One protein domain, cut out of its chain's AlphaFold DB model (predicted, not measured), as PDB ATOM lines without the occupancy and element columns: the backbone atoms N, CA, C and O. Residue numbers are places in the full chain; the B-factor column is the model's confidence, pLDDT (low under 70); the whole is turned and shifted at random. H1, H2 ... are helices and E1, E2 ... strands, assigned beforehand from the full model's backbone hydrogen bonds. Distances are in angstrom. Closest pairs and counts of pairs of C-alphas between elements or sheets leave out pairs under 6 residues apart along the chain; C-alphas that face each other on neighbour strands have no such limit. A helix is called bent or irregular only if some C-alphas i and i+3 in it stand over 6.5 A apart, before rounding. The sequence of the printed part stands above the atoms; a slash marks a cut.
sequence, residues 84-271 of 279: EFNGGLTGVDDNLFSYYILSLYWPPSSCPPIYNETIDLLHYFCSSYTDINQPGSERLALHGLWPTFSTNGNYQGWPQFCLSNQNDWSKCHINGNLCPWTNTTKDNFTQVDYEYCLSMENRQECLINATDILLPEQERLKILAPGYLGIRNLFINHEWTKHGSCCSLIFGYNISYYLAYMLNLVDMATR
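AT A GLANCE: This is residues 84 to 271 of the 279 residues of the protein "Hypothetical protein" of Rotaria sordida (UniProt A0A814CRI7). A two-stranded antiparallel ribbon, E2 and E3, runs along one side of a helical body: H9 packs on it, and parts of H7, H8 and H5 come close to E3. A small parallel pair of strands, E1 and E4, lies by the last residue of E3, while H1 and H2 are at the ribbon's other end and H4 packs on H7. The 188 printed residues include nine named helices and four named strands, in the order E1 E2 H1 H2 E3 E4 H3 H4 H5 H6 H7 H8 H9; the class is mixed, helices and strands. The whole is compact, with a radius of gyration of the C-alphas of 16.5 A and spans of 45 by 44 by 34 A.

IN THESE COORDINATES: E1, residues 88 to 90, begins at C-alpha 88, (46.565, -9.099, -1.354). E2 is residues 99 to 105, 19.4 A long, H1 residues 107 to 110, H2 residues 120 to 130, 15.0 A, and E3 residues 141 to 148, 20.4 A. E4 is residues 158 to 160, H3 residues 169 to 172, H4 residues 191 to 200, H5 residues 215 to 224 and H6 residues 226 to 229. H7, residues 231 to 242, 19.0 A, and H8, residues 244 to 251, are irregular: C-alphas 232 and 235 are 8.7 A apart, and C-alphas 246 and 249 are 8.3 A apart. H9, residues 255 to 270, 22.2 A, ends at C-alpha 270, (34.376, 15.457, -7.821).

HOW THE PARTS SIT: E2 and E3 are antiparallel, with N 101 and O 146 within hydrogen-bond range at 2.9 A. The closest C-alphas of E3 and H9 are those of Leu 145 and Met 262, 6.4 A apart; those of E3 and H7 are Gly 144 and Glu 239, 6.2 A. E1 and E4 are parallel, with N 89 and O 158 at 2.8 A. H9 touches H5, Ala 260 to Glu 217, C-alphas 6.0 A apart, at a steep tilt of 42 degrees, the same way. H9 touches H8 with residues 255 to 258 alone, about perpendicular at 89 degrees, the closest C-alphas being those of Tyr 257 and Phe 251, 5.5 A apart. H6 and H7 are the hub, touching three helices each, and touch each other only at the corner, C-alphas 228 and 236 being 4.7 A apart. H4 touches H7, Glu 195 to Leu 234, C-alphas 5.5 A apart, at a steep tilt of 69.9 degrees, only just short of about perpendicular, opposite ways. H3 and H7 only just touch, with 3 pairs of C-alphas within 8 A, the closest Trp 169 and Thr 241, 6.2 A. H2 touches H6, C-alphas 125 and 227 being 5.3 A apart, and H1, C-alphas 130 and 108 being 5.8 A apart. Every O i to N i+4 pair is within hydrogen-bond range in H2, H4 and H9, against 5 of 6 in H5, 6 of 8 in H7 and 1 of 4 in H8, where 2 of 5 O i to N i+3 pairs are; H1, H3 and H6 are too short for an O i to N i+4 pair.

THE WHOLE: The two C-alphas farthest apart, those of Thr 118 and Asn 152, are 47.2 A apart. The printed part has no cut; the links H3 to H4 and H4 to H5 are long. Mean pLDDT of the printed part is 74.5, and 63 residues are under 70, among them residues 109 to 124 and 174 to 196.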
ATOM      1  N   GLU A  84      44.806 -16.916 -10.170       42.81
ATOM      2  CA  GLU A  84      43.466 -16.783  -9.558       42.81
ATOM      3  C   GLU A  84      43.576 -16.611  -8.026       42.81
ATOM      4  O   GLU A  84      43.292 -17.508  -7.233       42.81
ATOM      5  N   PHE A  85      44.014 -15.431  -7.591       49.03
ATOM      6  CA  PHE A  85      44.178 -15.058  -6.198       49.03
ATOM      7  C   PHE A  85      43.276 -13.866  -5.880       49.03
ATOM      8  O   PHE A  85      43.559 -12.724  -6.212       49.03
ATOM      9  N   ASN A  86      42.164 -14.116  -5.192       56.12
ATOM     10  CA  ASN A  86      41.297 -13.048  -4.695       56.12
ATOM     11  C   ASN A  86      41.803 -12.553  -3.332       56.12
ATOM     12  O   ASN A  86      41.215 -12.856  -2.293       56.12
ATOM     13  N   GLY A  87      42.919 -11.824  -3.334       66.62
ATOM     14  CA  GLY A  87      43.513 -11.264  -2.121       66.62
ATOM     15  C   GLY A  87      44.697 -10.335  -2.382       66.62
ATOM     16  O   GLY A  87      45.048 -10.048  -3.526       66.62
ATOM     17  N   GLY A  88      45.344  -9.900  -1.298       72.88
ATOM     18  CA  GLY A  88      46.565  -9.099  -1.354       72.88
ATOM     19  C   GLY A  88      47.844  -9.948  -1.322       72.88
ATOM     20  O   GLY A  88      48.076 -10.684  -0.359       72.88
ATOM     21  N   LEU A  89      48.674  -9.862  -2.365       78.56
ATOM     22  CA  LEU A  89      49.970 -10.541  -2.446       78.56
ATOM     23  C   LEU A  89      51.041  -9.673  -1.783       78.56
ATOM     24  O   LEU A  89      51.264  -8.537  -2.185       78.56
ATOM     25  N   THR A  90      51.677 -10.210  -0.739       80.75
ATOM     26  CA  THR A  90      52.684  -9.497   0.063       80.75
ATOM     27  C   THR A  90      54.080  -9.667  -0.514       80.75
ATOM     28  O   THR A  90      54.420 -10.762  -0.955       80.75
ATOM     29  N   GLY A  91      54.900  -8.617  -0.455       75.12
ATOM     30  CA  GLY A  91      56.309  -8.692  -0.833       75.12
ATOM     31  C   GLY A  91      56.541  -8.904  -2.332       75.12
ATOM     32  O   GLY A  91      57.529  -9.506  -2.743       75.12
ATOM     33  N   VAL A  92      55.597  -8.441  -3.144       80.88
ATOM     34  CA  VAL A  92      55.726  -8.404  -4.599       80.88
ATOM     35  C   VAL A  92      56.644  -7.237  -4.980       80.88
ATOM     36  O   VAL A  92      56.721  -6.255  -4.241       80.88
ATOM     37  N   ASP A  93      57.342  -7.348  -6.109       78.50
ATOM     38  CA  ASP A  93      58.077  -6.225  -6.698       78.50
ATOM     39  C   ASP A  93      57.117  -5.056  -7.001       78.50
ATOM     40  O   ASP A  93      55.989  -5.258  -7.460       78.50
ATOM     41  N   ASP A  94      57.557  -3.827  -6.735       72.94
ATOM     42  CA  ASP A  94      56.756  -2.591  -6.758       72.94
ATOM     43  C   ASP A  94      56.308  -2.135  -8.164       72.94
ATOM     44  O   ASP A  94      55.710  -1.069  -8.338       72.94
ATOM     45  N   ASN A  95      56.588  -2.960  -9.168       70.44
ATOM     46  CA  ASN A  95      56.308  -2.746 -10.579       70.44
ATOM     47  C   ASN A  95      55.279  -3.732 -11.150       70.44
ATOM     48  O   ASN A  95      54.849  -3.590 -12.297       70.44
ATOM     49  N   LEU A  96      54.866  -4.722 -10.357       74.69
ATOM     50  CA  LEU A  96      53.918  -5.737 -10.785       74.69
ATOM     51  C   LEU A  96      52.504  -5.290 -10.415       74.69
ATOM     52  O   LEU A  96      51.972  -5.651  -9.372       74.69
ATOM     53  N   PHE A  97      51.880  -4.502 -11.286       79.56
ATOM     54  CA  PHE A  97      50.435  -4.263 -11.295       79.56
ATOM     55  C   PHE A  97      49.978  -3.834 -12.693       79.56
ATOM     56  O   PHE A  97      50.788  -3.542 -13.570       79.56
ATOM     57  N   SER A  98      48.668  -3.834 -12.925       78.31
ATOM     58  CA  SER A  98      48.079  -3.566 -14.243       78.31
ATOM     59  C   SER A  98      47.322  -2.241 -14.300       78.31
ATOM     60  O   SER A  98      47.289  -1.585 -15.339       78.31
ATOM     61  N   TYR A  99      46.665  -1.856 -13.207       80.31
ATOM     62  CA  TYR A  99      45.862  -0.638 -13.139       80.31
ATOM     63  C   TYR A  99      45.730  -0.141 -11.699       80.31
ATOM     64  O   TYR A  99      46.063  -0.856 -10.752       80.31
ATOM     65  N   TYR A 100      45.220   1.081 -11.548       81.94
ATOM     66  CA  TYR A 100      44.906   1.667 -10.252       81.94
ATOM     67  C   TYR A 100      43.408   1.663  -9.981       81.94
ATOM     68  O   TYR A 100      42.599   1.962 -10.863       81.94
ATOM     69  N   ILE A 101      43.056   1.400  -8.729       83.75
ATOM     70  CA  ILE A 101      41.723   1.634  -8.189       83.75
ATOM     71  C   ILE A 101      41.773   2.886  -7.322       83.75
ATOM     72  O   ILE A 101      42.378   2.857  -6.255       83.75
ATOM     73  N   LEU A 102      41.116   3.968  -7.740       86.50
ATOM     74  CA  LEU A 102      40.813   5.068  -6.827       86.50
ATOM     75  C   LEU A 102      39.561   4.687  -6.036       86.50
ATOM     76  O   LEU A 102      38.472   4.532  -6.596       86.50
ATOM     77  N   SER A 103      39.741   4.533  -4.731       85.56
ATOM     78  CA  SER A 103      38.690   4.172  -3.790       85.56
ATOM     79  C   SER A 103      38.215   5.423  -3.062       85.56
ATOM     80  O   SER A 103      38.999   6.102  -2.393       85.56
ATOM     81  N   LEU A 104      36.923   5.732  -3.200       84.00
ATOM     82  CA  LEU A 104      36.242   6.761  -2.421       84.00
ATOM     83  C   LEU A 104      35.155   6.114  -1.562       84.00
ATOM     84  O   LEU A 104      34.497   5.159  -1.987       84.00
ATOM     85  N   TYR A 105      34.916   6.660  -0.376       75.19
ATOM     86  CA  TYR A 105      33.820   6.220   0.482       75.19
ATOM     87  C   TYR A 105      32.913   7.382   0.870       75.19
ATOM     88  O   TYR A 105      33.319   8.541   0.878       75.19
ATOM     89  N   TRP A 106      31.656   7.053   1.168       76.62
ATOM     90  CA  TRP A 106      30.679   7.989   1.708       76.62
ATOM     91  C   TRP A 106      30.662   7.865   3.235       76.62
ATOM     92  O   TRP A 106      30.099   6.887   3.750       76.62
ATOM     93  N   PRO A 107      31.267   8.805   3.980       72.94
ATOM     94  CA  PRO A 107      31.526   8.589   5.398       72.94
ATOM     95  C   PRO A 107      30.298   8.337   6.277       72.94
ATOM     96  O   PRO A 107      30.373   7.431   7.109       72.94
ATOM     97  N   PRO A 108      29.136   8.990   6.055       70.00
ATOM     98  CA  PRO A 108      27.920   8.663   6.803       70.00
ATOM     99  C   PRO A 108      27.475   7.198   6.680       70.00
ATOM    100  O   PRO A 108      26.722   6.716   7.518       70.00
ATOM    101  N   SER A 109      27.919   6.476   5.643       68.50
ATOM    102  CA  SER A 109      27.634   5.044   5.475       68.50
ATOM    103  C   SER A 109      28.732   4.105   5.979       68.50
ATOM    104  O   SER A 109      28.497   2.898   6.084       68.50
ATOM    105  N   SER A 110      29.919   4.647   6.254       65.62
ATOM    106  CA  SER A 110      31.082   3.921   6.773       65.62
ATOM    107  C   SER A 110      31.189   4.022   8.294       65.62
ATOM    108  O   SER A 110      31.816   3.171   8.920       65.62
ATOM    109  N   CYS A 111      30.547   5.027   8.889       66.75
ATOM    110  CA  CYS A 111      30.518   5.236  10.325       66.75
ATOM    111  C   CYS A 111      29.278   4.604  10.968       66.75
ATOM    112  O   CYS A 111      28.161   4.794  10.476       66.75
ATOM    113  N   PRO A 112      29.438   3.833  12.059       64.81
ATOM    114  CA  PRO A 112      28.301   3.271  12.768       64.81
ATOM    115  C   PRO A 112      27.466   4.391  13.414       64.81
ATOM    116  O   PRO A 112      28.028   5.369  13.902       64.81
ATOM    117  N   PRO A 113      26.129   4.244  13.481       56.19
ATOM    118  CA  PRO A 113      25.237   5.264  14.044       56.19
ATOM    119  C   PRO A 113      25.398   5.446  15.562       56.19
ATOM    120  O   PRO A 113      24.922   6.431  16.116       56.19
ATOM    121  N   ILE A 114      26.021   4.475  16.237       60.31
ATOM    122  CA  ILE A 114      26.337   4.496  17.665       60.31
ATOM    123  C   ILE A 114      27.739   3.905  17.805       60.31
ATOM    124  O   ILE A 114      27.948   2.736  17.476       60.31
ATOM    125  N   TYR A 115      28.687   4.691  18.297       60.56
ATOM    126  CA  TYR A 115      29.996   4.209  18.724       60.56
ATOM    127  C   TYR A 115      30.204   4.575  20.194       60.56
ATOM    128  O   TYR A 115      29.753   5.616  20.663       60.56
ATOM    129  N   ASN A 116      30.834   3.667  20.937       53.16
ATOM    130  CA  ASN A 116      31.195   3.906  22.327       53.16
ATOM    131  C   ASN A 116      32.393   4.865  22.342       53.16
ATOM    132  O   ASN A 116      33.400   4.581  21.694       53.16
ATOM    133  N   GLU A 117      32.283   5.977  23.071       47.38
ATOM    134  CA  GLU A 117      33.277   7.067  23.121       47.38
ATOM    135  C   GLU A 117      34.686   6.603  23.535       47.38
ATOM    136  O   GLU A 117      35.654   7.329  23.361       47.38
ATOM    137  N   THR A 118      34.820   5.383  24.059       48.06
ATOM    138  CA  THR A 118      36.058   4.821  24.612       48.06
ATOM    139  C   THR A 118      36.998   4.165  23.591       48.06
ATOM    140  O   THR A 118      38.059   3.685  23.986       48.06
ATOM    141  N   ILE A 119      36.660   4.138  22.295       53.91
ATOM    142  CA  ILE A 119      37.586   3.702  21.229       53.91
ATOM    143  C   ILE A 119      37.974   4.927  20.388       53.91
ATOM    144  O   ILE A 119      37.389   5.198  19.338       53.91
ATOM    145  N   ASP A 120      38.970   5.670  20.878       58.50
ATOM    146  CA  ASP A 120      39.384   6.997  20.387       58.50
ATOM    147  C   ASP A 120      39.661   7.074  18.875       58.50
ATOM    148  O   ASP A 120      39.448   8.118  18.259       58.50
ATOM    149  N   LEU A 121      40.105   5.983  18.244       59.91
ATOM    150  CA  LEU A 121      40.517   5.992  16.835       59.91
ATOM    151  C   LEU A 121      39.338   5.990  15.857       59.91
ATOM    152  O   LEU A 121      39.309   6.798  14.928       59.91
ATOM    153  N   LEU A 122      38.341   5.129  16.083       65.00
ATOM    154  CA  LEU A 122      37.142   5.112  15.240       65.00
ATOM    155  C   LEU A 122      36.296   6.362  15.485       65.00
ATOM    156  O   LEU A 122      35.720   6.892  14.540       65.00
ATOM    157  N   HIS A 123      36.263   6.854  16.728       69.81
ATOM    158  CA  HIS A 123      35.615   8.121  17.038       69.81
ATOM    159  C   HIS A 123      36.282   9.277  16.295       69.81
ATOM    160  O   HIS A 123      35.585   9.989  15.585       69.81
ATOM    161  N   TYR A 124      37.605   9.435  16.406       68.25
ATOM    162  CA  TYR A 124      38.332  10.504  15.719       68.25
ATOM    163  C   TYR A 124      38.124  10.455  14.205       68.25
ATOM    164  O   TYR A 124      37.867  11.484  13.578       68.25
ATOM    165  N   PHE A 125      38.215   9.258  13.617       71.81
ATOM    166  CA  PHE A 125      37.932   9.069  12.203       71.81
ATOM    167  C   PHE A 125      36.504   9.524  11.901       71.81
ATOM    168  O   PHE A 125      36.317  10.450  11.123       71.81
ATOM    169  N   CYS A 126      35.498   8.947  12.556       75.75
ATOM    170  CA  CYS A 126      34.109   9.232  12.233       75.75
ATOM    171  C   CYS A 126      33.691  10.676  12.502       75.75
ATOM    172  O   CYS A 126      33.104  11.274  11.611       75.75
ATOM    173  N   SER A 127      34.060  11.281  13.631       74.50
ATOM    174  CA  SER A 127      33.737  12.686  13.925       74.50
ATOM    175  C   SER A 127      34.316  13.637  12.877       74.50
ATOM    176  O   SER A 127      33.615  14.522  12.386       74.50
ATOM    177  N   SER A 128      35.540  13.370  12.405       70.44
ATOM    178  CA  SER A 128      36.180  14.138  11.327       70.44
ATOM    179  C   SER A 128      35.427  14.072   9.992       70.44
ATOM    180  O   SER A 128      35.653  14.911   9.117       70.44
ATOM    181  N   TYR A 129      34.536  13.092   9.816       71.25
ATOM    182  CA  TYR A 129      33.771  12.911   8.588       71.25
ATOM    183  C   TYR A 129      32.248  13.008   8.730       71.25
ATOM    184  O   TYR A 129      31.580  13.151   7.713       71.25
ATOM    185  N   THR A 130      31.665  12.883   9.919       70.62
ATOM    186  CA  THR A 130      30.203  12.825  10.086       70.62
ATOM    187  C   THR A 130      29.627  14.012  10.833       70.62
ATOM    188  O   THR A 130      28.417  14.228  10.754       70.62
ATOM    189  N   ASP A 131      30.456  14.799  11.519       71.31
ATOM    190  CA  ASP A 131      29.964  15.970  12.232       71.31
ATOM    191  C   ASP A 131      29.448  17.034  11.248       71.31
ATOM    192  O   ASP A 131      29.946  17.217  10.127       71.31
ATOM    193  N   ILE A 132      28.397  17.740  11.668       67.62
ATOM    194  CA  ILE A 132      27.761  18.792  10.870       67.62
ATOM    195  C   ILE A 132      28.796  19.892  10.588       67.62
ATOM    196  O   ILE A 132      29.501  20.331  11.497       67.62
ATOM    197  N   ASN A 133      28.852  20.360   9.337       67.94
ATOM    198  CA  ASN A 133      29.823  21.332   8.807       67.94
ATOM    199  C   ASN A 133      31.265  20.821   8.658       67.94
ATOM    200  O   ASN A 133      32.156  21.617   8.352       67.94
ATOM    201  N   GLN A 134      31.525  19.525   8.850       71.31
ATOM    202  CA  GLN A 134      32.815  18.963   8.461       71.31
ATOM    203  C   GLN A 134      32.860  18.730   6.951       71.31
ATOM    204  O   GLN A 134      31.892  18.226   6.383       71.31
ATOM    205  N   PRO A 135      33.990  19.010   6.273       65.00
ATOM    206  CA  PRO A 135      34.132  18.731   4.850       65.00
ATOM    207  C   PRO A 135      33.717  17.308   4.462       65.00
ATOM    208  O   PRO A 135      33.085  17.134   3.424       65.00
ATOM    209  N   GLY A 136      34.013  16.316   5.306       65.00
ATOM    210  CA  GLY A 136      33.697  14.912   5.062       65.00
ATOM    211  C   GLY A 136      32.211  14.536   5.113       65.00
ATOM    212  O   GLY A 136      31.854  13.515   4.532       65.00
ATOM    213  N   SER A 137      31.336  15.330   5.745       66.06
ATOM    214  CA  SER A 137      29.920  14.949   5.917       66.06
ATOM    215  C   SER A 137      29.050  15.271   4.703       66.06
ATOM    216  O   SER A 137      27.932  14.770   4.582       66.06
ATOM    217  N   GLU A 138      29.589  16.049   3.764       71.62
ATOM    218  CA  GLU A 138      28.870  16.567   2.596       71.62
ATOM    219  C   GLU A 138      29.420  16.045   1.258       71.62
ATOM    220  O   GLU A 138      28.893  16.383   0.197       71.62
ATOM    221  N   ARG A 139      30.487  15.234   1.268       76.12
ATOM    222  CA  ARG A 139      31.167  14.778   0.045       76.12
ATOM    223  C   ARG A 139      31.740  13.367   0.182       76.12
ATOM    224  O   ARG A 139      31.893  12.839   1.277       76.12
ATOM    225  N   LEU A 140      32.083  12.764  -0.956       81.19
ATOM    226  CA  LEU A 140      32.889  11.544  -0.974       81.19
ATOM    227  C   LEU A 140      34.290  11.841  -0.432       81.19
ATOM    228  O   LEU A 140      34.925  12.806  -0.855       81.19
ATOM    229  N   ALA A 141      34.768  10.989   0.469       82.62
ATOM    230  CA  ALA A 141      36.110  11.055   1.025       82.62
ATOM    231  C   ALA A 141      37.056  10.101   0.291       82.62
ATOM    232  O   ALA A 141      36.663   9.006  -0.126       82.62
ATOM    233  N   LEU A 142      38.315  10.509   0.156       88.56
ATOM    234  CA  LEU A 142      39.391   9.674  -0.357       88.56
ATOM    235  C   LEU A 142      39.684   8.545   0.636       88.56
ATOM    236  O   LEU A 142      40.049   8.794   1.784       88.56
ATOM    237  N   HIS A 143      39.562   7.304   0.166       87.25
ATOM    238  CA  HIS A 143      40.063   6.130   0.875       87.25
ATOM    239  C   HIS A 143      41.535   5.912   0.538       87.25
ATOM    240  O   HIS A 143      42.365   5.930   1.435       87.25
ATOM    241  N   GLY A 144      41.853   5.749  -0.748       91.00
ATOM    242  CA  GLY A 144      43.193   5.412  -1.218       91.00
ATOM    243  C   GLY A 144      43.246   5.093  -2.711       91.00
ATOM    244  O   GLY A 144      42.224   5.120  -3.404       91.00
ATOM    245  N   LEU A 145      44.449   4.795  -3.200       89.62
ATOM    246  CA  LEU A 145      44.732   4.437  -4.588       89.62
ATOM    247  C   LEU A 145      45.483   3.111  -4.635       89.62
ATOM    248  O   LEU A 145      46.640   3.011  -4.241       89.62
ATOM    249  N   TRP A 146      44.820   2.071  -5.117       90.62
ATOM    250  CA  TRP A 146      45.310   0.711  -4.952       90.62
ATOM    251  C   TRP A 146      45.804   0.150  -6.285       90.62
ATOM    252  O   TRP A 146      44.986  -0.056  -7.191       90.62
ATOM    253  N   PRO A 147      47.117  -0.108  -6.442       85.75
ATOM    254  CA  PRO A 147      47.602  -0.878  -7.581       85.75
ATOM    255  C   PRO A 147      46.957  -2.265  -7.551       85.75
ATOM    256  O   PRO A 147      46.737  -2.832  -6.484       85.75
ATOM    257  N   THR A 148      46.583  -2.787  -8.714       81.25
ATOM    258  CA  THR A 148      45.773  -4.005  -8.835       81.25
ATOM    259  C   THR A 148      46.236  -4.856 -10.013       81.25
ATOM    260  O   THR A 148      46.608  -4.323 -11.062       81.25
ATOM    261  N   PHE A 149      46.197  -6.182  -9.860       76.12
ATOM    262  CA  PHE A 149      46.492  -7.122 -10.939       76.12
ATOM    263  C   PHE A 149      45.284  -7.318 -11.854       76.12
ATOM    264  O   PHE A 149      44.149  -7.475 -11.392       76.12
ATOM    265  N   SER A 150      45.547  -7.403 -13.157       69.31
ATOM    266  CA  SER A 150      44.577  -7.888 -14.129       69.31
ATOM    267  C   SER A 150      45.177  -8.910 -15.079       69.31
ATOM    268  O   SER A 150      46.265  -8.706 -15.611       69.31
ATOM    269  N   THR A 151      44.397  -9.946 -15.378       63.03
ATOM    270  CA  THR A 151      44.647 -10.842 -16.510       63.03
ATOM    271  C   THR A 151      43.424 -10.800 -17.414       63.03
ATOM    272  O   THR A 151      42.316 -11.100 -16.973       63.03
ATOM    273  N   ASN A 152      43.605 -10.406 -18.678       60.72
ATOM    274  CA  ASN A 152      42.524 -10.294 -19.671       60.72
ATOM    275  C   ASN A 152      41.339  -9.415 -19.217       60.72
ATOM    276  O   ASN A 152      40.187  -9.715 -19.515       60.72
ATOM    277  N   GLY A 153      41.610  -8.345 -18.464       56.78
ATOM    278  CA  GLY A 153      40.579  -7.440 -17.945       56.78
ATOM    279  C   GLY A 153      39.851  -7.948 -16.696       56.78
ATOM    280  O   GLY A 153      39.047  -7.210 -16.128       56.78
ATOM    281  N   ASN A 154      40.148  -9.162 -16.222       57.62
ATOM    282  CA  ASN A 154      39.605  -9.689 -14.973       57.62
ATOM    283  C   ASN A 154      40.504  -9.318 -13.794       57.62
ATOM    284  O   ASN A 154      41.729  -9.344 -13.912       57.62
ATOM    285  N   TYR A 155      39.893  -8.992 -12.657       63.72
ATOM    286  CA  TYR A 155      40.583  -8.769 -11.388       63.72
ATOM    287  C   TYR A 155      41.248 -10.060 -10.893       63.72
ATOM    288  O   TYR A 155      40.638 -11.129 -10.955       63.72
ATOM    289  N   GLN A 156      42.486  -9.960 -10.407       67.69
ATOM    290  CA  GLN A 156      43.285 -11.099  -9.925       67.69
ATOM    291  C   GLN A 156      43.958 -10.806  -8.569       67.69
ATOM    292  O   GLN A 156      45.012 -11.356  -8.261       67.69
ATOM    293  N   GLY A 157      43.388  -9.895  -7.773       75.75
ATOM    294  CA  GLY A 157      43.977  -9.449  -6.507       75.75
ATOM    295  C   GLY A 157      44.820  -8.180  -6.642       75.75
ATOM    296  O   GLY A 157      44.768  -7.487  -7.656       75.75
ATOM    297  N   TRP A 158      45.590  -7.851  -5.606       83.50
ATOM    298  CA  TRP A 158      46.418  -6.639  -5.565       83.50
ATOM    299  C   TRP A 158      47.793  -6.910  -4.952       83.50
ATOM    300  O   TRP A 158      47.891  -7.735  -4.039       83.50
ATOM    301  N   PRO A 159      48.865  -6.238  -5.404       86.50
ATOM    302  CA  PRO A 159      50.098  -6.198  -4.638       86.50
ATOM    303  C   PRO A 159      49.877  -5.368  -3.371       86.50
ATOM    304  O   PRO A 159      49.186  -4.347  -3.382       86.50
ATOM    305  N   GLN A 160      50.450  -5.818  -2.260       87.44
ATOM    306  CA  GLN A 160      50.467  -5.064  -1.016       87.44
ATOM    307  C   GLN A 160      51.799  -5.212  -0.297       87.44
ATOM    308  O   GLN A 160      52.436  -6.256  -0.401       87.44
ATOM    309  N   PHE A 161      52.196  -4.200   0.476       86.50
ATOM    310  CA  PHE A 161      53.428  -4.241   1.270       86.50
ATOM    311  C   PHE A 161      54.638  -4.656   0.412       86.50
ATOM    312  O   PHE A 161      55.269  -5.690   0.657       86.50
ATOM    313  N   CYS A 162      54.889  -3.902  -0.660       87.25
ATOM    314  CA  CYS A 162      55.818  -4.312  -1.706       87.25
ATOM    315  C   CYS A 162      57.286  -4.284  -1.275       87.25
ATOM    316  O   CYS A 162      57.694  -3.569  -0.355       87.25
ATOM    317  N   LEU A 163      58.081  -5.104  -1.956       81.81
ATOM    318  CA  LEU A 163      59.530  -5.095  -1.838       81.81
ATOM    319  C   LEU A 163      60.123  -4.098  -2.813       81.81
ATOM    320  O   LEU A 163      59.615  -3.898  -3.912       81.81
ATOM    321  N   SER A 164      61.259  -3.547  -2.413       77.12
ATOM    322  CA  SER A 164      62.070  -2.735  -3.294       77.12
ATOM    323  C   SER A 164      63.529  -2.775  -2.929       77.12
ATOM    324  O   SER A 164      63.918  -3.213  -1.847       77.12
ATOM    325  N   ASN A 165      64.335  -2.217  -3.824       71.81
ATOM    326  CA  ASN A 165      65.768  -2.078  -3.613       71.81
ATOM    327  C   ASN A 165      66.113  -1.163  -2.425       71.81
ATOM    328  O   ASN A 165      67.234  -1.227  -1.927       71.81
ATOM    329  N   GLN A 166      65.186  -0.298  -1.992       74.25
ATOM    330  CA  GLN A 166      65.417   0.667  -0.911       74.25
ATOM    331  C   GLN A 166      64.784   0.227   0.410       74.25
ATOM    332  O   GLN A 166      65.413   0.358   1.454       74.25
ATOM    333  N   ASN A 167      63.568  -0.315   0.359       78.06
ATOM    334  CA  ASN A 167      62.747  -0.661   1.515       78.06
ATOM    335  C   ASN A 167      61.988  -1.977   1.299       78.06
ATOM    336  O   ASN A 167      61.455  -2.239   0.221       78.06
ATOM    337  N   ASP A 168      61.891  -2.775   2.360       83.50
ATOM    338  CA  ASP A 168      61.109  -4.010   2.418       83.50
ATOM    339  C   ASP A 168      59.864  -3.762   3.276       83.50
ATOM    340  O   ASP A 168      59.888  -3.936   4.497       83.50
ATOM    341  N   TRP A 169      58.778  -3.325   2.630       83.25
ATOM    342  CA  TRP A 169      57.522  -3.015   3.316       83.25
ATOM    343  C   TRP A 169      56.754  -4.270   3.727       83.25
ATOM    344  O   TRP A 169      55.857  -4.179   4.562       83.25
ATOM    345  N   SER A 170      57.129  -5.451   3.218       79.00
ATOM    346  CA  SER A 170      56.543  -6.733   3.631       79.00
ATOM    347  C   SER A 170      56.735  -6.984   5.127       79.00
ATOM    348  O   SER A 170      55.872  -7.577   5.779       79.00
ATOM    349  N   LYS A 171      57.813  -6.435   5.700       76.88
ATOM    350  CA  LYS A 171      58.051  -6.419   7.144       76.88
ATOM    351  C   LYS A 171      56.957  -5.678   7.898       76.88
ATOM    352  O   LYS A 171      56.597  -6.133   8.972       76.88
ATOM    353  N   CYS A 172      56.386  -4.613   7.331       76.50
ATOM    354  CA  CYS A 172      55.299  -3.832   7.933       76.50
ATOM    355  C   CYS A 172      53.951  -4.569   7.943       76.50
ATOM    356  O   CYS A 172      53.010  -4.107   8.585       76.50
ATOM    357  N   HIS A 173      53.830  -5.712   7.265       73.44
ATOM    358  CA  HIS A 173      52.630  -6.541   7.314       73.44
ATOM    359  C   HIS A 173      52.537  -7.335   8.631       73.44
ATOM    360  O   HIS A 173      53.543  -7.688   9.243       73.44
ATOM    361  N   ILE A 174      51.318  -7.707   9.035       62.53
ATOM    362  CA  ILE A 174      51.026  -8.499  10.249       62.53
ATOM    363  C   ILE A 174      51.793  -9.835  10.276       62.53
ATOM    364  O   ILE A 174      52.206 -10.300  11.334       62.53
ATOM    365  N   ASN A 175      52.049 -10.432   9.109       56.16
ATOM    366  CA  ASN A 175      52.839 -11.665   8.997       56.16
ATOM    367  C   ASN A 175      54.351 -11.420   8.809       56.16
ATOM    368  O   ASN A 175      55.115 -12.376   8.736       56.16
ATOM    369  N   GLY A 176      54.788 -10.160   8.735       52.88
ATOM    370  CA  GLY A 176      56.185  -9.732   8.598       52.88
ATOM    371  C   GLY A 176      56.930  -9.569   9.929       52.88
ATOM    372  O   GLY A 176      58.014  -8.990   9.955       52.88
ATOM    373  N   ASN A 177      56.365 -10.085  11.029       53.66
ATOM    374  CA  ASN A 177      56.840  -9.953  12.415       53.66
ATOM    375  C   ASN A 177      56.725  -8.551  13.043       53.66
ATOM    376  O   ASN A 177      57.195  -8.387  14.166       53.66
ATOM    377  N   LEU A 178      56.118  -7.551  12.385       53.91
ATOM    378  CA  LEU A 178      55.971  -6.221  13.001       53.91
ATOM    379  C   LEU A 178      54.908  -6.168  14.101       53.91
ATOM    380  O   LEU A 178      55.043  -5.383  15.024       53.91
ATOM    381  N   CYS A 179      53.874  -7.001  13.999       58.25
ATOM    382  CA  CYS A 179      52.781  -7.077  14.965       58.25
ATOM    383  C   CYS A 179      52.499  -8.542  15.276       58.25
ATOM    384  O   CYS A 179      51.520  -9.099  14.770       58.25
ATOM    385  N   PRO A 180      53.400  -9.221  16.008       51.28
ATOM    386  CA  PRO A 180      53.245 -10.637  16.249       51.28
ATOM    387  C   PRO A 180      51.955 -10.871  17.040       51.28
ATOM    388  O   PRO A 180      51.672 -10.202  18.030       51.28
ATOM    389  N   TRP A 181      51.193 -11.855  16.572       52.94
ATOM    390  CA  TRP A 181      49.915 -12.373  17.068       52.94
ATOM    391  C   TRP A 181      49.910 -12.850  18.530       52.94
ATOM    392  O   TRP A 181      49.071 -13.669  18.898       52.94
ATOM    393  N   THR A 182      50.864 -12.434  19.366       49.75
ATOM    394  CA  THR A 182      51.203 -13.121  20.616       49.75
ATOM    395  C   THR A 182      50.020 -13.258  21.566       49.75
ATOM    396  O   THR A 182      50.013 -14.227  22.314       49.75
ATOM    397  N   ASN A 183      48.998 -12.389  21.485       49.09
ATOM    398  CA  ASN A 183      47.805 -12.464  22.338       49.09
ATOM    399  C   ASN A 183      46.441 -12.228  21.645       49.09
ATOM    400  O   ASN A 183      45.424 -12.194  22.337       49.09
ATOM    401  N   THR A 184      46.368 -12.089  20.317       50.12
ATOM    402  CA  THR A 184      45.103 -11.821  19.597       50.12
ATOM    403  C   THR A 184      44.782 -12.957  18.629       50.12
ATOM    404  O   THR A 184      45.624 -13.373  17.840       50.12
ATOM    405  N   THR A 185      43.558 -13.487  18.668       54.19
ATOM    406  CA  THR A 185      43.100 -14.471  17.677       54.19
ATOM    407  C   THR A 185      42.823 -13.784  16.337       54.19
ATOM    408  O   THR A 185      42.387 -12.633  16.302       54.19
ATOM    409  N   LYS A 186      43.025 -14.502  15.221       52.72
ATOM    410  CA  LYS A 186      42.721 -14.047  13.845       52.72
ATOM    411  C   LYS A 186      41.339 -13.409  13.688       52.72
ATOM    412  O   LYS A 186      41.183 -12.496  12.885       52.72
ATOM    413  N   ASP A 187      40.370 -13.865  14.472       52.38
ATOM    414  CA  ASP A 187      38.979 -13.419  14.393       52.38
ATOM    415  C   ASP A 187      38.702 -12.103  15.139       52.38
ATOM    416  O   ASP A 187      37.669 -11.481  14.900       52.38
ATOM    417  N   ASN A 188      39.619 -11.660  16.006       53.62
ATOM    418  CA  ASN A 188      39.462 -10.460  16.835       53.62
ATOM    419  C   ASN A 188      40.381  -9.310  16.424       53.62
ATOM    420  O   ASN A 188      40.281  -8.228  16.991       53.62
ATOM    421  N   PHE A 189      41.283  -9.542  15.473       51.91
ATOM    422  CA  PHE A 189      42.228  -8.530  15.042       51.91
ATOM    423  C   PHE A 189      41.577  -7.591  14.026       51.91
ATOM    424  O   PHE A 189      41.197  -7.988  12.921       51.91
ATOM    425  N   THR A 190      41.438  -6.334  14.418       60.28
ATOM    426  CA  THR A 190      40.860  -5.268  13.608       60.28
ATOM    427  C   THR A 190      41.953  -4.427  12.949       60.28
ATOM    428  O   THR A 190      43.119  -4.451  13.338       60.28
ATOM    429  N   GLN A 191      41.574  -3.626  11.952       59.97
ATOM    430  CA  GLN A 191      42.468  -2.610  11.388       59.97
ATOM    431  C   GLN A 191      42.979  -1.629  12.460       59.97
ATOM    432  O   GLN A 191      44.129  -1.209  12.404       59.97
ATOM    433  N   VAL A 192      42.160  -1.339  13.475       61.09
ATOM    434  CA  VAL A 192      42.539  -0.485  14.608       61.09
ATOM    435  C   VAL A 192      43.669  -1.120  15.423       61.09
ATOM    436  O   VAL A 192      44.600  -0.421  15.812       61.09
ATOM    437  N   ASP A 193      43.643  -2.439  15.630       64.88
ATOM    438  CA  ASP A 193      44.707  -3.153  16.352       64.88
ATOM    439  C   ASP A 193      46.038  -3.122  15.586       64.88
ATOM    440  O   ASP A 193      47.102  -2.962  16.186       64.88
ATOM    441  N   TYR A 194      45.983  -3.214  14.253       65.94
ATOM    442  CA  TYR A 194      47.152  -3.063  13.382       65.94
ATOM    443  C   TYR A 194      47.767  -1.675  13.474       65.94
ATOM    444  O   TYR A 194      48.961  -1.528  13.725       65.94
ATOM    445  N   GLU A 195      46.935  -0.659  13.288       64.94
ATOM    446  CA  GLU A 195      47.335   0.738  13.339       64.94
ATOM    447  C   GLU A 195      47.900   1.104  14.721       64.94
ATOM    448  O   GLU A 195      48.953   1.740  14.831       64.94
ATOM    449  N   TYR A 196      47.263   0.627  15.792       68.56
ATOM    450  CA  TYR A 196      47.762   0.800  17.150       68.56
ATOM    451  C   TYR A 196      49.122   0.123  17.342       68.56
ATOM    452  O   TYR A 196      50.055   0.761  17.835       68.56
ATOM    453  N   CYS A 197      49.274  -1.123  16.896       70.75
ATOM    454  CA  CYS A 197      50.538  -1.845  16.977       70.75
ATOM    455  C   CYS A 197      51.676  -1.131  16.223       70.75
ATOM    456  O   CYS A 197      52.732  -0.904  16.815       70.75
ATOM    457  N   LEU A 198      51.447  -0.684  14.980       66.69
ATOM    458  CA  LEU A 198      52.434   0.091  14.214       66.69
ATOM    459  C   LEU A 198      52.942   1.307  15.000       66.69
ATOM    460  O   LEU A 198      54.135   1.605  14.992       66.69
ATOM    461  N   SER A 199      52.043   1.994  15.707       67.00
ATOM    462  CA  SER A 199      52.419   3.161  16.506       67.00
ATOM    463  C   SER A 199      53.139   2.839  17.817       67.00
ATOM    464  O   SER A 199      53.888   3.679  18.308       67.00
ATOM    465  N   MET A 200      52.922   1.653  18.394       66.75
ATOM    466  CA  MET A 200      53.517   1.239  19.671       66.75
ATOM    467  C   MET A 200      54.899   0.604  19.501       66.75
ATOM    468  O   MET A 200      55.771   0.812  20.341       66.75
ATOM    469  N   GLU A 201      55.119  -0.125  18.408       65.00
ATOM    470  CA  GLU A 201      56.376  -0.838  18.138       65.00
ATOM    471  C   GLU A 201      57.521   0.098  17.697       65.00
ATOM    472  O   GLU A 201      58.655  -0.343  17.520       65.00
ATOM    473  N   ASN A 202      57.253   1.405  17.544       61.38
ATOM    474  CA  ASN A 202      58.233   2.451  17.215       61.38
ATOM    475  C   ASN A 202      59.138   2.103  16.012       61.38
ATOM    476  O   ASN A 202      60.298   2.519  15.937       61.38
ATOM    477  N   ARG A 203      58.612   1.328  15.058       68.25
ATOM    478  CA  ARG A 203      59.308   0.965  13.821       68.25
ATOM    479  C   ARG A 203      59.208   2.131  12.861       68.25
ATOM    480  O   ARG A 203      58.318   2.188  12.017       68.25
ATOM    481  N   GLN A 204      60.124   3.077  13.039       72.06
ATOM    482  CA  GLN A 204      60.218   4.297  12.241       72.06
ATOM    483  C   GLN A 204      60.252   3.998  10.735       72.06
ATOM    484  O   GLN A 204      59.757   4.801   9.958       72.06
ATOM    485  N   GLU A 205      60.740   2.823  10.313       74.31
ATOM    486  CA  GLU A 205      60.724   2.426   8.900       74.31
ATOM    487  C   GLU A 205      59.320   2.207   8.303       74.31
ATOM    488  O   GLU A 205      59.168   2.269   7.088       74.31
ATOM    489  N   CYS A 206      58.297   1.957   9.128       77.38
ATOM    490  CA  CYS A 206      56.911   1.726   8.701       77.38
ATOM    491  C   CYS A 206      56.004   2.941   8.948       77.38
ATOM    492  O   CYS A 206      54.800   2.875   8.699       77.38
ATOM    493  N   LEU A 207      56.565   4.032   9.473       79.00
ATOM    494  CA  LEU A 207      55.843   5.251   9.799       79.00
ATOM    495  C   LEU A 207      56.231   6.346   8.815       79.00
ATOM    496  O   LEU A 207      57.403   6.561   8.523       79.00
ATOM    497  N   ILE A 208      55.229   7.066   8.338       78.06
ATOM    498  CA  ILE A 208      55.412   8.261   7.536       78.06
ATOM    499  C   ILE A 208      55.428   9.462   8.459       78.06
ATOM    500  O   ILE A 208      54.516   9.671   9.271       78.06
ATOM    501  N   ASN A 209      56.466  10.280   8.315       76.88
ATOM    502  CA  ASN A 209      56.538  11.523   9.045       76.88
ATOM    503  C   ASN A 209      55.607  12.545   8.384       76.88
ATOM    504  O   ASN A 209      55.563  12.676   7.163       76.88
ATOM    505  N   ALA A 210      54.879  13.322   9.188       71.19
ATOM    506  CA  ALA A 210      54.054  14.412   8.670       71.19
ATOM    507  C   ALA A 210      54.882  15.410   7.835       71.19
ATOM    508  O   ALA A 210      54.358  16.026   6.911       71.19
ATOM    509  N   THR A 211      56.182  15.541   8.129       79.38
ATOM    510  CA  THR A 211      57.115  16.375   7.357       79.38
ATOM    511  C   THR A 211      57.377  15.869   5.941       79.38
ATOM    512  O   THR A 211      57.827  16.647   5.107       79.38
ATOM    513  N   ASP A 212      57.094  14.595   5.660       84.94
ATOM    514  CA  ASP A 212      57.279  13.991   4.335       84.94
ATOM    515  C   ASP A 212      56.114  14.324   3.389       84.94
ATOM    516  O   ASP A 212      56.175  14.035   2.190       84.94
ATOM    517  N   ILE A 213      55.055  14.941   3.926       88.69
ATOM    518  CA  ILE A 213      53.893  15.435   3.193       88.69
ATOM    519  C   ILE A 213      54.066  16.938   2.984       88.69
ATOM    520  O   ILE A 213      54.107  17.712   3.940       88.69
ATOM    521  N   LEU A 214      54.136  17.371   1.732       90.06
ATOM    522  CA  LEU A 214      54.204  18.782   1.378       90.06
ATOM    523  C   LEU A 214      52.936  19.530   1.839       90.06
ATOM    524  O   LEU A 214      51.828  18.991   1.860       90.06
ATOM    525  N   LEU A 215      53.103  20.797   2.235       90.06
ATOM    526  CA  LEU A 215      52.026  21.612   2.815       90.06
ATOM    527  C   LEU A 215      50.758  21.704   1.933       90.06
ATOM    528  O   LEU A 215      49.664  21.591   2.489       90.06
ATOM    529  N   PRO A 216      50.839  21.870   0.595       90.75
ATOM    530  CA  PRO A 216      49.645  21.902  -0.254       90.75
ATOM    531  C   PRO A 216      48.802  20.621  -0.167       90.75
ATOM    532  O   PRO A 216      47.573  20.680  -0.120       90.75
ATOM    533  N   GLU A 217      49.451  19.461  -0.112       91.75
ATOM    534  CA  GLU A 217      48.812  18.158   0.023       91.75
ATOM    535  C   GLU A 217      48.170  18.012   1.403       91.75
ATOM    536  O   GLU A 217      47.038  17.540   1.486       91.75
ATOM    537  N   GLN A 218      48.824  18.488   2.469       89.94
ATOM    538  CA  GLN A 218      48.228  18.505   3.810       89.94
ATOM    539  C   GLN A 218      46.924  19.315   3.838       89.94
ATOM    540  O   GLN A 218      45.908  18.824   4.323       89.94
ATOM    541  N   GLU A 219      46.908  20.529   3.281       90.75
ATOM    542  CA  GLU A 219      45.689  21.353   3.262       90.75
ATOM    543  C   GLU A 219      44.549  20.690   2.477       90.75
ATOM    544  O   GLU A 219      43.390  20.740   2.890       90.75
ATOM    545  N   ARG A 220      44.865  20.003   1.376       91.50
ATOM    546  CA  ARG A 220      43.869  19.252   0.596       91.50
ATOM    547  C   ARG A 220      43.379  18.005   1.332       91.50
ATOM    548  O   ARG A 220      42.183  17.716   1.291       91.50
ATOM    549  N   LEU A 221      44.257  17.291   2.037       90.06
ATOM    550  CA  LEU A 221      43.890  16.123   2.842       90.06
ATOM    551  C   LEU A 221      42.942  16.488   3.983       90.06
ATOM    552  O   LEU A 221      41.998  15.743   4.213       90.06
ATOM    553  N   LYS A 222      43.091  17.655   4.628       86.69
ATOM    554  CA  LYS A 222      42.125  18.127   5.649       86.69
ATOM    555  C   LYS A 222      40.683  18.163   5.137       86.69
ATOM    556  O   LYS A 222      39.745  18.039   5.917       86.69
ATOM    557  N   ILE A 223      40.508  18.353   3.831       85.31
ATOM    558  CA  ILE A 223      39.203  18.491   3.186       85.31
ATOM    559  C   ILE A 223      38.738  17.155   2.603       85.31
ATOM    560  O   ILE A 223      37.585  16.770   2.781       85.31
ATOM    561  N   LEU A 224      39.615  16.474   1.862       87.44
ATOM    562  CA  LEU A 224      39.258  15.309   1.051       87.44
ATOM    563  C   LEU A 224      39.484  13.978   1.770       87.44
ATOM    564  O   LEU A 224      38.899  12.976   1.374       87.44
ATOM    565  N   ALA A 225      40.324  13.957   2.801       88.06
ATOM    566  CA  ALA A 225      40.702  12.750   3.525       88.06
ATOM    567  C   ALA A 225      41.122  13.059   4.982       88.06
ATOM    568  O   ALA A 225      42.212  12.663   5.385       88.06
ATOM    569  N   PRO A 226      40.334  13.790   5.799       78.50
ATOM    570  CA  PRO A 226      40.779  14.262   7.117       78.50
ATOM    571  C   PRO A 226      41.331  13.166   8.047       78.50
ATOM    572  O   PRO A 226      42.249  13.425   8.821       78.50
ATOM    573  N   GLY A 227      40.869  11.920   7.913       79.50
ATOM    574  CA  GLY A 227      41.404  10.757   8.631       79.50
ATOM    575  C   GLY A 227      42.877  10.434   8.334       79.50
ATOM    576  O   GLY A 227      43.528   9.799   9.159       79.50
ATOM    577  N   TYR A 228      43.434  10.902   7.211       85.56
ATOM    578  CA  TYR A 228      44.864  10.781   6.896       85.56
ATOM    579  C   TYR A 228      45.746  11.588   7.858       85.56
ATOM    580  O   TYR A 228      46.878  11.191   8.113       85.56
ATOM    581  N   LEU A 229      45.243  12.703   8.396       82.62
ATOM    582  CA  LEU A 229      46.007  13.637   9.237       82.62
ATOM    583  C   LEU A 229      45.735  13.445  10.735       82.62
ATOM    584  O   LEU A 229      45.901  14.368  11.535       82.62
ATOM    585  N   GLY A 230      45.270  12.252  11.105       74.00
ATOM    586  CA  GLY A 230      44.880  11.936  12.468       74.00
ATOM    587  C   GLY A 230      46.027  11.794  13.456       74.00
ATOM    588  O   GLY A 230      47.211  11.814  13.114       74.00
ATOM    589  N   ILE A 231      45.655  11.587  14.720       67.81
ATOM    590  CA  ILE A 231      46.606  11.291  15.794       67.81
ATOM    591  C   ILE A 231      47.420  10.055  15.379       67.81
ATOM    592  O   ILE A 231      46.866   8.972  15.211       67.81
ATOM    593  N   ARG A 232      48.740  10.237  15.212       71.25
ATOM    594  CA  ARG A 232      49.729   9.227  14.764       71.25
ATOM    595  C   ARG A 232      49.713   8.871  13.269       71.25
ATOM    596  O   ARG A 232      50.400   7.921  12.901       71.25
ATOM    597  N   ASN A 233      49.005   9.611  12.408       78.50
ATOM    598  CA  ASN A 233      49.029   9.393  10.951       78.50
ATOM    599  C   ASN A 233      48.685   7.940  10.545       78.50
ATOM    600  O   ASN A 233      49.204   7.409   9.566       78.50
ATOM    601  N   LEU A 234      47.836   7.254  11.314       76.62
ATOM    602  CA  LEU A 234      47.646   5.807  11.172       76.62
ATOM    603  C   LEU A 234      47.069   5.408   9.815       76.62
ATOM    604  O   LEU A 234      47.579   4.494   9.173       76.62
ATOM    605  N   PHE A 235      46.053   6.136   9.354       80.75
ATOM    606  CA  PHE A 235      45.380   5.825   8.100       80.75
ATOM    607  C   PHE A 235      46.281   6.086   6.887       80.75
ATOM    608  O   PHE A 235      46.358   5.264   5.978       80.75
ATOM    609  N   ILE A 236      47.052   7.180   6.899       87.06
ATOM    610  CA  ILE A 236      48.028   7.444   5.835       87.06
ATOM    611  C   ILE A 236      49.183   6.435   5.860       87.06
ATOM    612  O   ILE A 236      49.623   5.998   4.799       87.06
ATOM    613  N   ASN A 237      49.628   5.999   7.044       84.25
ATOM    614  CA  ASN A 237      50.613   4.926   7.175       84.25
ATOM    615  C   ASN A 237      50.064   3.618   6.604       84.25
ATOM    616  O   ASN A 237      50.770   2.942   5.860       84.25
ATOM    617  N   HIS A 238      48.806   3.278   6.891       84.19
ATOM    618  CA  HIS A 238      48.147   2.106   6.322       84.19
ATOM    619  C   HIS A 238      48.133   2.165   4.791       84.19
ATOM    620  O   HIS A 238      48.669   1.276   4.131       84.19
ATOM    621  N   GLU A 239      47.567   3.230   4.227       89.00
ATOM    622  CA  GLU A 239      47.399   3.371   2.780       89.00
ATOM    623  C   GLU A 239      48.744   3.442   2.051       89.00
ATOM    624  O   GLU A 239      48.914   2.835   0.993       89.00
ATOM    625  N   TRP A 240      49.745   4.106   2.630       90.38
ATOM    626  CA  TRP A 240      51.085   4.133   2.057       90.38
ATOM    627  C   TRP A 240      51.787   2.778   2.151       90.38
ATOM    628  O   TRP A 240      52.164   2.217   1.127       90.38
ATOM    629  N   THR A 241      51.964   2.226   3.353       86.94
ATOM    630  CA  THR A 241      52.748   0.991   3.535       86.94
ATOM    631  C   THR A 241      52.141  -0.183   2.781       86.94
ATOM    632  O   THR A 241      52.875  -0.991   2.210       86.94
ATOM    633  N   LYS A 242      50.810  -0.258   2.725       87.19
ATOM    634  CA  LYS A 242      50.094  -1.333   2.051       87.19
ATOM    635  C   LYS A 242      49.982  -1.113   0.549       87.19
ATOM    636  O   LYS A 242      50.218  -2.067  -0.177       87.19
ATOM    637  N   HIS A 243      49.630   0.085   0.083       90.62
ATOM    638  CA  HIS A 243      49.295   0.326  -1.326       90.62
ATOM    639  C   HIS A 243      50.286   1.263  -2.027       90.62
ATOM    640  O   HIS A 243      50.798   0.925  -3.094       90.62
ATOM    641  N   GLY A 244      50.616   2.403  -1.417       90.75
ATOM    642  CA  GLY A 244      51.561   3.374  -1.986       90.75
ATOM    643  C   GLY A 244      52.974   2.814  -2.203       90.75
ATOM    644  O   GLY A 244      53.606   3.114  -3.214       90.75
ATOM    645  N   SER A 245      53.433   1.920  -1.321       89.75
ATOM    646  CA  SER A 245      54.724   1.222  -1.425       89.75
ATOM    647  C   SER A 245      54.870   0.402  -2.707       89.75
ATOM    648  O   SER A 245      55.981   0.193  -3.184       89.75
ATOM    649  N   CYS A 246      53.751  -0.018  -3.294       90.00
ATOM    650  CA  CYS A 246      53.677  -0.779  -4.536       90.00
ATOM    651  C   CYS A 246      53.612   0.105  -5.790       90.00
ATOM    652  O   CYS A 246      53.233  -0.366  -6.856       90.00
ATOM    653  N   CYS A 247      53.906   1.401  -5.657       88.12
ATOM    654  CA  CYS A 247      53.794   2.385  -6.735       88.12
ATOM    655  C   CYS A 247      55.101   3.156  -6.974       88.12
ATOM    656  O   CYS A 247      55.090   4.237  -7.574       88.12
ATOM    657  N   SER A 248      56.226   2.647  -6.471       82.56
ATOM    658  CA  SER A 248      57.467   3.418  -6.375       82.56
ATOM    659  C   SER A 248      58.055   3.804  -7.735       82.56
ATOM    660  O   SER A 248      58.627   4.884  -7.865       82.56
ATOM    661  N   LEU A 249      57.864   2.982  -8.773       78.50
ATOM    662  CA  LEU A 249      58.338   3.311 -10.118       78.50
ATOM    663  C   LEU A 249      57.676   4.562 -10.700       78.50
ATOM    664  O   LEU A 249      58.262   5.219 -11.557       78.50
ATOM    665  N   ILE A 250      56.454   4.874 -10.262       81.62
ATOM    666  CA  ILE A 250      55.686   6.007 -10.785       81.62
ATOM    667  C   ILE A 250      55.905   7.249  -9.926       81.62
ATOM    668  O   ILE A 250      56.136   8.332 -10.460       81.62
ATOM    669  N   PHE A 251      55.852   7.108  -8.601       84.19
ATOM    670  CA  PHE A 251      55.886   8.258  -7.691       84.19
ATOM    671  C   PHE A 251      57.246   8.473  -7.018       84.19
ATOM    672  O   PHE A 251      57.421   9.445  -6.284       84.19
ATOM    673  N   GLY A 252      58.218   7.585  -7.243       78.81
ATOM    674  CA  GLY A 252      59.353   7.424  -6.336       78.81
ATOM    675  C   GLY A 252      58.869   6.963  -4.957       78.81
ATOM    676  O   GLY A 252      57.673   6.944  -4.676       78.81
ATOM    677  N   TYR A 253      59.774   6.654  -4.032       81.00
ATOM    678  CA  TYR A 253      59.441   6.448  -2.609       81.00
ATOM    679  C   TYR A 253      58.965   7.736  -1.903       81.00
ATOM    680  O   TYR A 253      59.241   7.961  -0.729       81.00
ATOM    681  N   ASN A 254      58.278   8.617  -2.630       87.56
ATOM    682  CA  ASN A 254      57.845   9.930  -2.210       87.56
ATOM    683  C   ASN A 254      56.330   9.927  -2.001       87.56
ATOM    684  O   ASN A 254      55.540   9.999  -2.948       87.56
ATOM    685  N   ILE A 255      55.931   9.892  -0.732       90.06
ATOM    686  CA  ILE A 255      54.519   9.904  -0.372       90.06
ATOM    687  C   ILE A 255      53.804  11.172  -0.843       90.06
ATOM    688  O   ILE A 255      52.655  11.089  -1.269       90.06
ATOM    689  N   SER A 256      54.469  12.331  -0.853       91.06
ATOM    690  CA  SER A 256      53.854  13.567  -1.343       91.06
ATOM    691  C   SER A 256      53.427  13.451  -2.802       91.06
ATOM    692  O   SER A 256      52.352  13.924  -3.151       91.06
ATOM    693  N   TYR A 257      54.214  12.789  -3.653       90.62
ATOM    694  CA  TYR A 257      53.860  12.612  -5.066       90.62
ATOM    695  C   TYR A 257      52.680  11.658  -5.246       90.62
ATOM    696  O   TYR A 257      51.767  11.947  -6.022       90.62
ATOM    697  N   TYR A 258      52.657  10.568  -4.482       91.50
ATOM    698  CA  TYR A 258      51.522   9.650  -4.451       91.50
ATOM    699  C   TYR A 258      50.239  10.351  -3.975       91.50
ATOM    700  O   TYR A 258      49.211  10.281  -4.649       91.50
ATOM    701  N   LEU A 259      50.303  11.106  -2.873       93.19
ATOM    702  CA  LEU A 259      49.171  11.876  -2.348       93.19
ATOM    703  C   LEU A 259      48.710  12.950  -3.332       93.19
ATOM    704  O   LEU A 259      47.515  13.051  -3.598       93.19
ATOM    705  N   ALA A 260      49.633  13.721  -3.908       91.25
ATOM    706  CA  ALA A 260      49.316  14.748  -4.894       91.25
ATOM    707  C   ALA A 260      48.557  14.152  -6.086       91.25
ATOM    708  O   ALA A 260      47.537  14.703  -6.509       91.25
ATOM    709  N   TYR A 261      49.009  12.999  -6.586       89.75
ATOM    710  CA  TYR A 261      48.340  12.285  -7.667       89.75
ATOM    711  C   TYR A 261      46.937  11.819  -7.261       89.75
ATOM    712  O   TYR A 261      45.974  12.126  -7.962       89.75
ATOM    713  N   MET A 262      46.788  11.167  -6.102       91.88
ATOM    714  CA  MET A 262      45.474  10.754  -5.586       91.88
ATOM    715  C   MET A 262      44.504  11.925  -5.453       91.88
ATOM    716  O   MET A 262      43.376  11.855  -5.931       91.88
ATOM    717  N   LEU A 263      44.942  13.019  -4.832       90.69
ATOM    718  CA  LEU A 263      44.118  14.203  -4.616       90.69
ATOM    719  C   LEU A 263      43.705  14.845  -5.948       90.69
ATOM    720  O   LEU A 263      42.569  15.295  -6.080       90.69
ATOM    721  N   ASN A 264      44.590  14.856  -6.951       85.75
ATOM    722  CA  ASN A 264      44.253  15.339  -8.292       85.75
ATOM    723  C   ASN A 264      43.176  14.471  -8.946       85.75
ATOM    724  O   ASN A 264      42.242  15.010  -9.536       85.75
ATOM    725  N   LEU A 265      43.254  13.148  -8.795       83.44
ATOM    726  CA  LEU A 265      42.206  12.252  -9.282       83.44
ATOM    727  C   LEU A 265      40.869  12.486  -8.566       83.44
ATOM    728  O   LEU A 265      39.826  12.470  -9.214       83.44
ATOM    729  N   VAL A 266      40.886  12.754  -7.257       84.31
ATOM    730  CA  VAL A 266      39.676  13.115  -6.498       84.31
ATOM    731  C   VAL A 266      39.076  14.414  -7.024       84.31
ATOM    732  O   VAL A 266      37.876  14.465  -7.281       84.31
ATOM    733  N   ASP A 267      39.886  15.457  -7.222       80.69
ATOM    734  CA  ASP A 267      39.429  16.725  -7.800       80.69
ATOM    735  C   ASP A 267      38.788  16.511  -9.180       80.69
ATOM    736  O   ASP A 267      37.706  17.031  -9.449       80.69
ATOM    737  N   MET A 268      39.414  15.697 -10.034       76.56
ATOM    738  CA  MET A 268      38.866  15.351 -11.350       76.56
ATOM    739  C   MET A 268      37.549  14.573 -11.245       76.56
ATOM    740  O   MET A 268      36.649  14.798 -12.047       76.56
ATOM    741  N   ALA A 269      37.419  13.686 -10.257       72.25
ATOM    742  CA  ALA A 269      36.219  12.880 -10.047       72.25
ATOM    743  C   ALA A 269      35.065  13.652  -9.380       72.25
ATOM    744  O   ALA A 269      33.913  13.229  -9.481       72.25
ATOM    745  N   THR A 270      35.353  14.752  -8.674       70.31
ATOM    746  CA  THR A 270      34.376  15.457  -7.821       70.31
ATOM    747  C   THR A 270      34.008  16.862  -8.296       70.31
ATOM    748  O   THR A 270      33.062  17.436  -7.757       70.31
ATOM    749  N   ARG A 271      34.684  17.428  -9.308       66.88
ATOM    750  CA  ARG A 271      34.338  18.744  -9.875       66.88
ATOM    751  C   ARG A 271      33.329  18.632 -11.026       66.88
ATOM    752  O   ARG A 271      33.708  18.247 -12.132       66.88
TER     753      ARG A 271